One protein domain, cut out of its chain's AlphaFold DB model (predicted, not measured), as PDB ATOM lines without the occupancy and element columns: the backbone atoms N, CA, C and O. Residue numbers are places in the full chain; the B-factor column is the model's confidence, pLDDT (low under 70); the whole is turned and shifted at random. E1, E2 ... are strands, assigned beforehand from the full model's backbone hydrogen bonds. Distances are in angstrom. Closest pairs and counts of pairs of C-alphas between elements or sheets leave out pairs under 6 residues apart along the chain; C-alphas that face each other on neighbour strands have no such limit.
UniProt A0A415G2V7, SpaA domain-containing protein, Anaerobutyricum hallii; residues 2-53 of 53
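What this domain is: This is residues 2 to 53 of the 53 residues of the protein "SpaA domain-containing protein" of Anaerobutyricum hallii (UniProt A0A415G2V7). There is little regular structure: a long looping stretch, residues 2 to 28, leads into a small antiparallel hairpin of two short strands, E1 and E2, joined by a long loop, residues 33 to 47. Residues 2 to 3 pair with residues 30 to 31 of E1, antiparallel, tying the beginning of the printed part to the hairpin. The printed part has 52 residues, with no named helix and two named strands, E1 then E2; the class is all strand, with 8 residues in named elements. The whole is only just loose, close to compact, with a radius of gyration of the C-alphas of 12.0 A, and elongated, spanning 35 by 21 by 16 A.

How they stand to each other: E1, residues 29 to 32, and E2, residues 48 to 51, form a hairpin, antiparallel with 157 degrees between their directions. C-alphas 29 and 51 face each other at 4.6 A. N 30 and O 50 are within hydrogen-bond range at 2.9 A, as are N 48 and O 32 at 3.1 A.

Where its parts are: E1 begins at C-alpha 29 (170.657, 149.770, 140.007) and measures 10.0 A from first to last C-alpha. E2 measures 9.9 A and ends at C-alpha 51 (171.617, 154.228, 139.839).

The domain as a whole: The C-alphas farthest apart, those of Arg 27 and Gly 40, are 36.0 A apart. The printed part has no cut, and the link from E1 to E2, 15 residues, is long. The mean pLDDT of the printed part is 82.6; residues 45 and 53 are under 70.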
ATOM      1  N   TYR A   2     174.063 144.735 146.651       87.38
ATOM      2  CA  TYR A   2     173.156 143.841 145.940       87.38
ATOM      3  C   TYR A   2     172.721 144.472 144.619       87.38
ATOM      4  O   TYR A   2     172.676 145.696 144.521       87.38
ATOM      5  N   ASP A   3     172.425 143.661 143.610       86.31
ATOM      6  CA  ASP A   3     171.789 144.143 142.383       86.31
ATOM      7  C   ASP A   3     170.273 144.332 142.588       86.31
ATOM      8  O   ASP A   3     169.703 143.988 143.629       86.31
ATOM      9  N   ASN A   4     169.598 144.863 141.571       83.62
ATOM     10  CA  ASN A   4     168.142 145.024 141.557       83.62
ATOM     11  C   ASN A   4     167.350 143.701 141.577       83.62
ATOM     12  O   ASN A   4     166.131 143.734 141.735       83.62
ATOM     13  N   LYS A   5     168.014 142.554 141.406       84.44
ATOM     14  CA  LYS A   5     167.428 141.212 141.507       84.44
ATOM     15  C   LYS A   5     167.645 140.593 142.894       84.44
ATOM     16  O   LYS A   5     167.160 139.493 143.139       84.44
ATOM     17  N   GLY A   6     168.345 141.283 143.797       83.00
ATOM     18  CA  GLY A   6     168.669 140.804 145.139       83.00
ATOM     19  C   GLY A   6     169.907 139.905 145.214       83.00
ATOM     20  O   GLY A   6     170.191 139.362 146.282       83.00
ATOM     21  N   ASN A   7     170.676 139.755 144.132       86.44
ATOM     22  CA  ASN A   7     171.920 138.990 144.159       86.44
ATOM     23  C   ASN A   7     173.021 139.804 144.830       86.44
ATOM     24  O   ASN A   7     173.176 140.998 144.573       86.44
ATOM     25  N   LYS A   8     173.828 139.153 145.672       86.25
ATOM     26  CA  LYS A   8     174.999 139.779 146.290       86.25
ATOM     27  C   LYS A   8     176.071 140.002 145.223       86.25
ATOM     28  O   LYS A   8     176.618 139.042 144.693       86.25
ATOM     29  N   VAL A   9     176.377 141.265 144.941       86.81
ATOM     30  CA  VAL A   9     177.361 141.658 143.920       86.81
ATOM     31  C   VAL A   9     178.747 141.810 144.534       86.81
ATOM     32  O   VAL A   9     179.732 141.366 143.957       86.81
ATOM     33  N   ALA A  10     178.832 142.425 145.716       85.94
ATOM     34  CA  ALA A  10     180.096 142.633 146.416       85.94
ATOM     35  C   ALA A  10     179.881 142.857 147.918       85.94
ATOM     36  O   ALA A  10     178.850 143.388 148.342       85.94
ATOM     37  N   GLU A  11     180.882 142.501 148.715       88.62
ATOM     38  CA  GLU A  11     181.027 142.887 150.119       88.62
ATOM     39  C   GLU A  11     182.449 143.413 150.300       88.62
ATOM     40  O   GLU A  11     183.401 142.766 149.870       88.62
ATOM     41  N   LYS A  12     182.565 144.619 150.851       86.81
ATOM     42  CA  LYS A  12     183.830 145.295 151.128       86.81
ATOM     43  C   LYS A  12     183.704 146.007 152.468       86.81
ATOM     44  O   LYS A  12     182.607 146.435 152.829       86.81
ATOM     45  N   GLU A  13     184.822 146.113 153.165       87.81
ATOM     46  CA  GLU A  13     184.963 146.931 154.366       87.81
ATOM     47  C   GLU A  13     185.430 148.331 153.953       87.81
ATOM     48  O   GLU A  13     186.097 148.485 152.925       87.81
ATOM     49  N   THR A  14     185.015 149.350 154.704       87.56
ATOM     50  CA  THR A  14     185.483 150.725 154.506       87.56
ATOM     51  C   THR A  14     186.930 150.851 154.959       87.56
ATOM     52  O   THR A  14     187.339 150.188 155.914       87.56
ATOM     53  N   ASP A  15     187.697 151.703 154.293       87.69
ATOM     54  CA  ASP A  15     189.071 152.001 154.684       87.69
ATOM     55  C   ASP A  15     189.155 152.928 155.917       87.69
ATOM     56  O   ASP A  15     188.147 153.257 156.550       87.69
ATOM     57  N   GLU A  16     190.373 153.348 156.273       88.62
ATOM     58  CA  GLU A  16     190.650 154.237 157.413       88.62
ATOM     59  C   GLU A  16     189.969 155.613 157.299       88.62
ATOM     60  O   GLU A  16     189.754 156.273 158.317       88.62
ATOM     61  N   ASN A  17     189.592 156.034 156.086       86.00
ATOM     62  CA  ASN A  17     188.865 157.278 155.834       86.00
ATOM     63  C   ASN A  17     187.338 157.078 155.838       86.00
ATOM     64  O   ASN A  17     186.590 158.046 155.704       86.00
ATOM     65  N   GLY A  18     186.859 155.840 156.004       81.25
ATOM     66  CA  GLY A  18     185.441 155.497 155.906       81.25
ATOM     67  C   GLY A  18     184.948 155.364 154.462       81.25
ATOM     68  O   GLY A  18     183.738 155.380 154.227       81.25
ATOM     69  N   GLU A  19     185.855 155.233 153.493       85.00
ATOM     70  CA  GLU A  19     185.526 155.174 152.072       85.00
ATOM     71  C   GLU A  19     185.515 153.729 151.554       85.00
ATOM     72  O   GLU A  19     186.201 152.837 152.054       85.00
ATOM     73  N   VAL A  20     184.697 153.472 150.531       86.88
ATOM     74  CA  VAL A  20     184.669 152.187 149.825       86.88
ATOM     75  C   VAL A  20     184.459 152.417 148.333       86.88
ATOM     76  O   VAL A  20     183.515 153.085 147.916       86.88
ATOM     77  N   LEU A  21     185.334 151.834 147.510       85.31
ATOM     78  CA  LEU A  21     185.261 151.933 146.054       85.31
ATOM     79  C   LEU A  21     184.795 150.611 145.434       85.31
ATOM     80  O   LEU A  21     185.400 149.552 145.644       85.31
ATOM     81  N   PHE A  22     183.742 150.683 144.620       84.62
ATOM     82  CA  PHE A  22     183.280 149.587 143.772       84.62
ATOM     83  C   PHE A  22     183.573 149.929 142.309       84.62
ATOM     84  O   PHE A  22     182.892 150.758 141.708       84.62
ATOM     85  N   ASP A  23     184.605 149.312 141.742       82.69
ATOM     86  CA  ASP A  23     184.982 149.454 140.341       82.69
ATOM     87  C   ASP A  23     184.331 148.368 139.466       82.69
ATOM     88  O   ASP A  23     183.862 147.339 139.955       82.69
ATOM     89  N   LYS A  24     184.296 148.604 138.146       80.25
ATOM     90  CA  LYS A  24     183.811 147.646 137.125       80.25
ATOM     91  C   LYS A  24     182.352 147.203 137.297       80.25
ATOM     92  O   LYS A  24     181.992 146.080 136.946       80.25
ATOM     93  N   LEU A  25     181.499 148.090 137.800       81.88
ATOM     94  CA  LEU A  25     180.065 147.838 137.856       81.88
ATOM     95  C   LEU A  25     179.434 147.967 136.470       81.88
ATOM     96  O   LEU A  25     179.744 148.875 135.699       81.88
ATOM     97  N   HIS A  26     178.539 147.036 136.156       81.19
ATOM     98  CA  HIS A  26     177.704 147.133 134.969       81.19
ATOM     99  C   HIS A  26     176.611 148.183 135.188       81.19
ATOM    100  O   HIS A  26     176.254 148.506 136.319       81.19
ATOM    101  N   ARG A  27     176.043 148.700 134.096       80.12
ATOM    102  CA  ARG A  27     174.913 149.635 134.151       80.12
ATOM    103  C   ARG A  27     173.691 148.962 134.759       80.12
ATOM    104  O   ARG A  27     173.012 148.175 134.099       80.12
ATOM    105  N   ALA A  28     173.451 149.246 136.029       80.88
ATOM    106  CA  ALA A  28     172.368 148.680 136.807       80.88
ATOM    107  C   ALA A  28     172.080 149.554 138.031       80.88
ATOM    108  O   ALA A  28     172.828 150.464 138.395       80.88
ATOM    109  N   THR A  29     170.972 149.239 138.687       83.94
ATOM    110  CA  THR A  29     170.657 149.770 140.007       83.94
ATOM    111  C   THR A  29     171.252 148.850 141.063       83.94
ATOM    112  O   THR A  29     170.987 147.645 141.053       83.94
ATOM    113  N   TYR A  30     172.011 149.432 141.987       86.12
ATOM    114  CA  TYR A  30     172.618 148.722 143.103       86.12
ATOM    115  C   TYR A  30     172.049 149.199 144.434       86.12
ATOM    116  O   TYR A  30     171.737 150.376 144.618       86.12
ATOM    117  N   ILE A  31     171.940 148.262 145.369       86.00
ATOM    118  CA  ILE A  31     171.500 148.495 146.739       86.00
ATOM    119  C   ILE A  31     172.698 148.302 147.665       86.00
ATOM    120  O   ILE A  31     173.283 147.213 147.766       86.00
ATOM    121  N   LEU A  32     173.057 149.366 148.370       86.81
ATOM    122  CA  LEU A  32     174.031 149.344 149.449       86.81
ATOM    123  C   LEU A  32     173.302 149.125 150.773       86.81
ATOM    124  O   LEU A  32     172.313 149.788 151.085       86.81
ATOM    125  N   LYS A  33     173.804 148.152 151.532       83.75
ATOM    126  CA  LYS A  33     173.318 147.787 152.856       83.75
ATOM    127  C   LYS A  33     174.527 147.682 153.769       83.75
ATOM    128  O   LYS A  33     175.406 146.860 153.504       83.75
ATOM    129  N   GLU A  34     174.547 148.490 154.817       84.69
ATOM    130  CA  GLU A  34     175.516 148.348 155.898       84.69
ATOM    131  C   GLU A  34     175.152 147.103 156.725       84.69
ATOM    132  O   GLU A  34     173.984 146.868 157.048       84.69
ATOM    133  N   THR A  35     176.135 146.253 157.017       83.56
ATOM    134  CA  THR A  35     175.935 145.005 157.780       83.56
ATOM    135  C   THR A  35     176.593 145.047 159.151       83.56
ATOM    136  O   THR A  35     176.126 144.379 160.074       83.56
ATOM    137  N   LYS A  36     177.663 145.833 159.287       84.06
ATOM    138  CA  LYS A  36     178.432 146.038 160.511       84.06
ATOM    139  C   LYS A  36     178.855 147.496 160.581       84.06
ATOM    140  O   LYS A  36     179.108 148.107 159.551       84.06
ATOM    141  N   THR A  37     178.958 148.004 161.799       83.69
ATOM    142  CA  THR A  37     179.463 149.342 162.097       83.69
ATOM    143  C   THR A  37     180.343 149.277 163.350       83.69
ATOM    144  O   THR A  37     180.395 148.236 164.017       83.69
ATOM    145  N   LEU A  38     181.051 150.359 163.665       84.00
ATOM    146  CA  LEU A  38     181.916 150.440 164.844       84.00
ATOM    147  C   LEU A  38     181.103 150.437 166.148       84.00
ATOM    148  O   LEU A  38     179.968 150.915 166.208       84.00
ATOM    149  N   ALA A  39     181.704 149.937 167.230       80.69
ATOM    150  CA  ALA A  39     181.084 149.983 168.550       80.69
ATOM    151  C   ALA A  39     180.826 151.442 168.971       80.69
ATOM    152  O   ALA A  39     181.732 152.272 168.948       80.69
ATOM    153  N   GLY A  40     179.583 151.751 169.346       82.44
ATOM    154  CA  GLY A  40     179.146 153.111 169.684       82.44
ATOM    155  C   GLY A  40     178.452 153.859 168.540       82.44
ATOM    156  O   GLY A  40     177.811 154.875 168.803       82.44
ATOM    157  N   TYR A  41     178.492 153.337 167.311       79.94
ATOM    158  CA  TYR A  41     177.718 153.857 166.183       79.94
ATOM    159  C   TYR A  41     176.462 153.016 165.945       79.94
ATOM    160  O   TYR A  41     176.428 151.807 166.177       79.94
ATOM    161  N   SER A  42     175.391 153.676 165.502       82.69
ATOM    162  CA  SER A  42     174.164 152.985 165.109       82.69
ATOM    163  C   SER A  42     174.303 152.474 163.684       82.69
ATOM    164  O   SER A  42     174.560 153.265 162.783       82.69
ATOM    165  N   LEU A  43     174.068 151.174 163.484       81.69
ATOM    166  CA  LEU A  43     173.988 150.595 162.146       81.69
ATOM    167  C   LEU A  43     172.901 151.326 161.353       81.69
ATOM    168  O   LEU A  43     171.743 151.386 161.799       81.69
ATOM    169  N   LEU A  44     173.251 151.855 160.182       78.38
ATOM    170  CA  LEU A  44     172.291 152.501 159.303       78.38
ATOM    171  C   LEU A  44     171.278 151.452 158.843       78.38
ATOM    172  O   LEU A  44     171.577 150.531 158.089       78.38
ATOM    173  N   LYS A  45     170.031 151.595 159.301       69.56
ATOM    174  CA  LYS A  45     168.924 150.714 158.890       69.56
ATOM    175  C   LYS A  45     168.398 151.026 157.483       69.56
ATOM    176  O   LYS A  45     167.480 150.356 157.019       69.56
ATOM    177  N   GLY A  46     168.942 152.056 156.833       72.69
ATOM    178  CA  GLY A  46     168.549 152.495 155.499       72.69
ATOM    179  C   GLY A  46     169.220 151.691 154.387       72.69
ATOM    180  O   GLY A  46     170.348 151.224 154.522       72.69
ATOM    181  N   PHE A  47     168.518 151.563 153.264       76.44
ATOM    182  CA  PHE A  47     169.091 151.092 152.009       76.44
ATOM    183  C   PHE A  47     169.425 152.303 151.149       76.44
ATOM    184  O   PHE A  47     168.550 153.128 150.885       76.44
ATOM    185  N   TYR A  48     170.669 152.397 150.689       79.56
ATOM    186  CA  TYR A  48     171.052 153.414 149.716       79.56
ATOM    187  C   TYR A  48     170.959 152.806 148.323       79.56
ATOM    188  O   TYR A  48     171.643 151.827 148.015       79.56
ATOM    189  N   GLN A  49     170.082 153.362 147.492       77.44
ATOM    190  CA  GLN A  49     169.945 152.959 146.100       77.44
ATOM    191  C   GLN A  49     170.804 153.872 145.232       77.44
ATOM    192  O   GLN A  49     170.595 155.084 145.206       77.44
ATOM    193  N   TYR A  50     171.743 153.282 144.500       77.00
ATOM    194  CA  TYR A  50     172.563 153.998 143.532       77.00
ATOM    195  C   TYR A  50     172.201 153.539 142.121       77.00
ATOM    196  O   TYR A  50     172.215 152.342 141.823       77.00
ATOM    197  N   HIS A  51     171.849 154.488 141.255       76.94
ATOM    198  CA  HIS A  51     171.617 154.228 139.839       76.94
ATOM    199  C   HIS A  51     172.912 154.513 139.079       76.94
ATOM    200  O   HIS A  51     173.325 155.668 138.994       76.94
ATOM    201  N   TYR A  52     173.566 153.463 138.577       72.81
ATOM    202  CA  TYR A  52     174.803 153.605 137.814       72.81
ATOM    203  C   TYR A  52     174.474 153.763 136.314       72.81
ATOM    204  O   TYR A  52     173.952 152.805 135.730       72.81
ATOM    205  N   PRO A  53     174.726 154.943 135.708       64.69
ATOM    206  CA  PRO A  53     174.306 155.267 134.342       64.69
ATOM    207  C   PRO A  53     175.135 154.617 133.226       64.69
ATOM    208  O   PRO A  53     176.322 154.258 133.405       64.69
TER     209      PRO A  53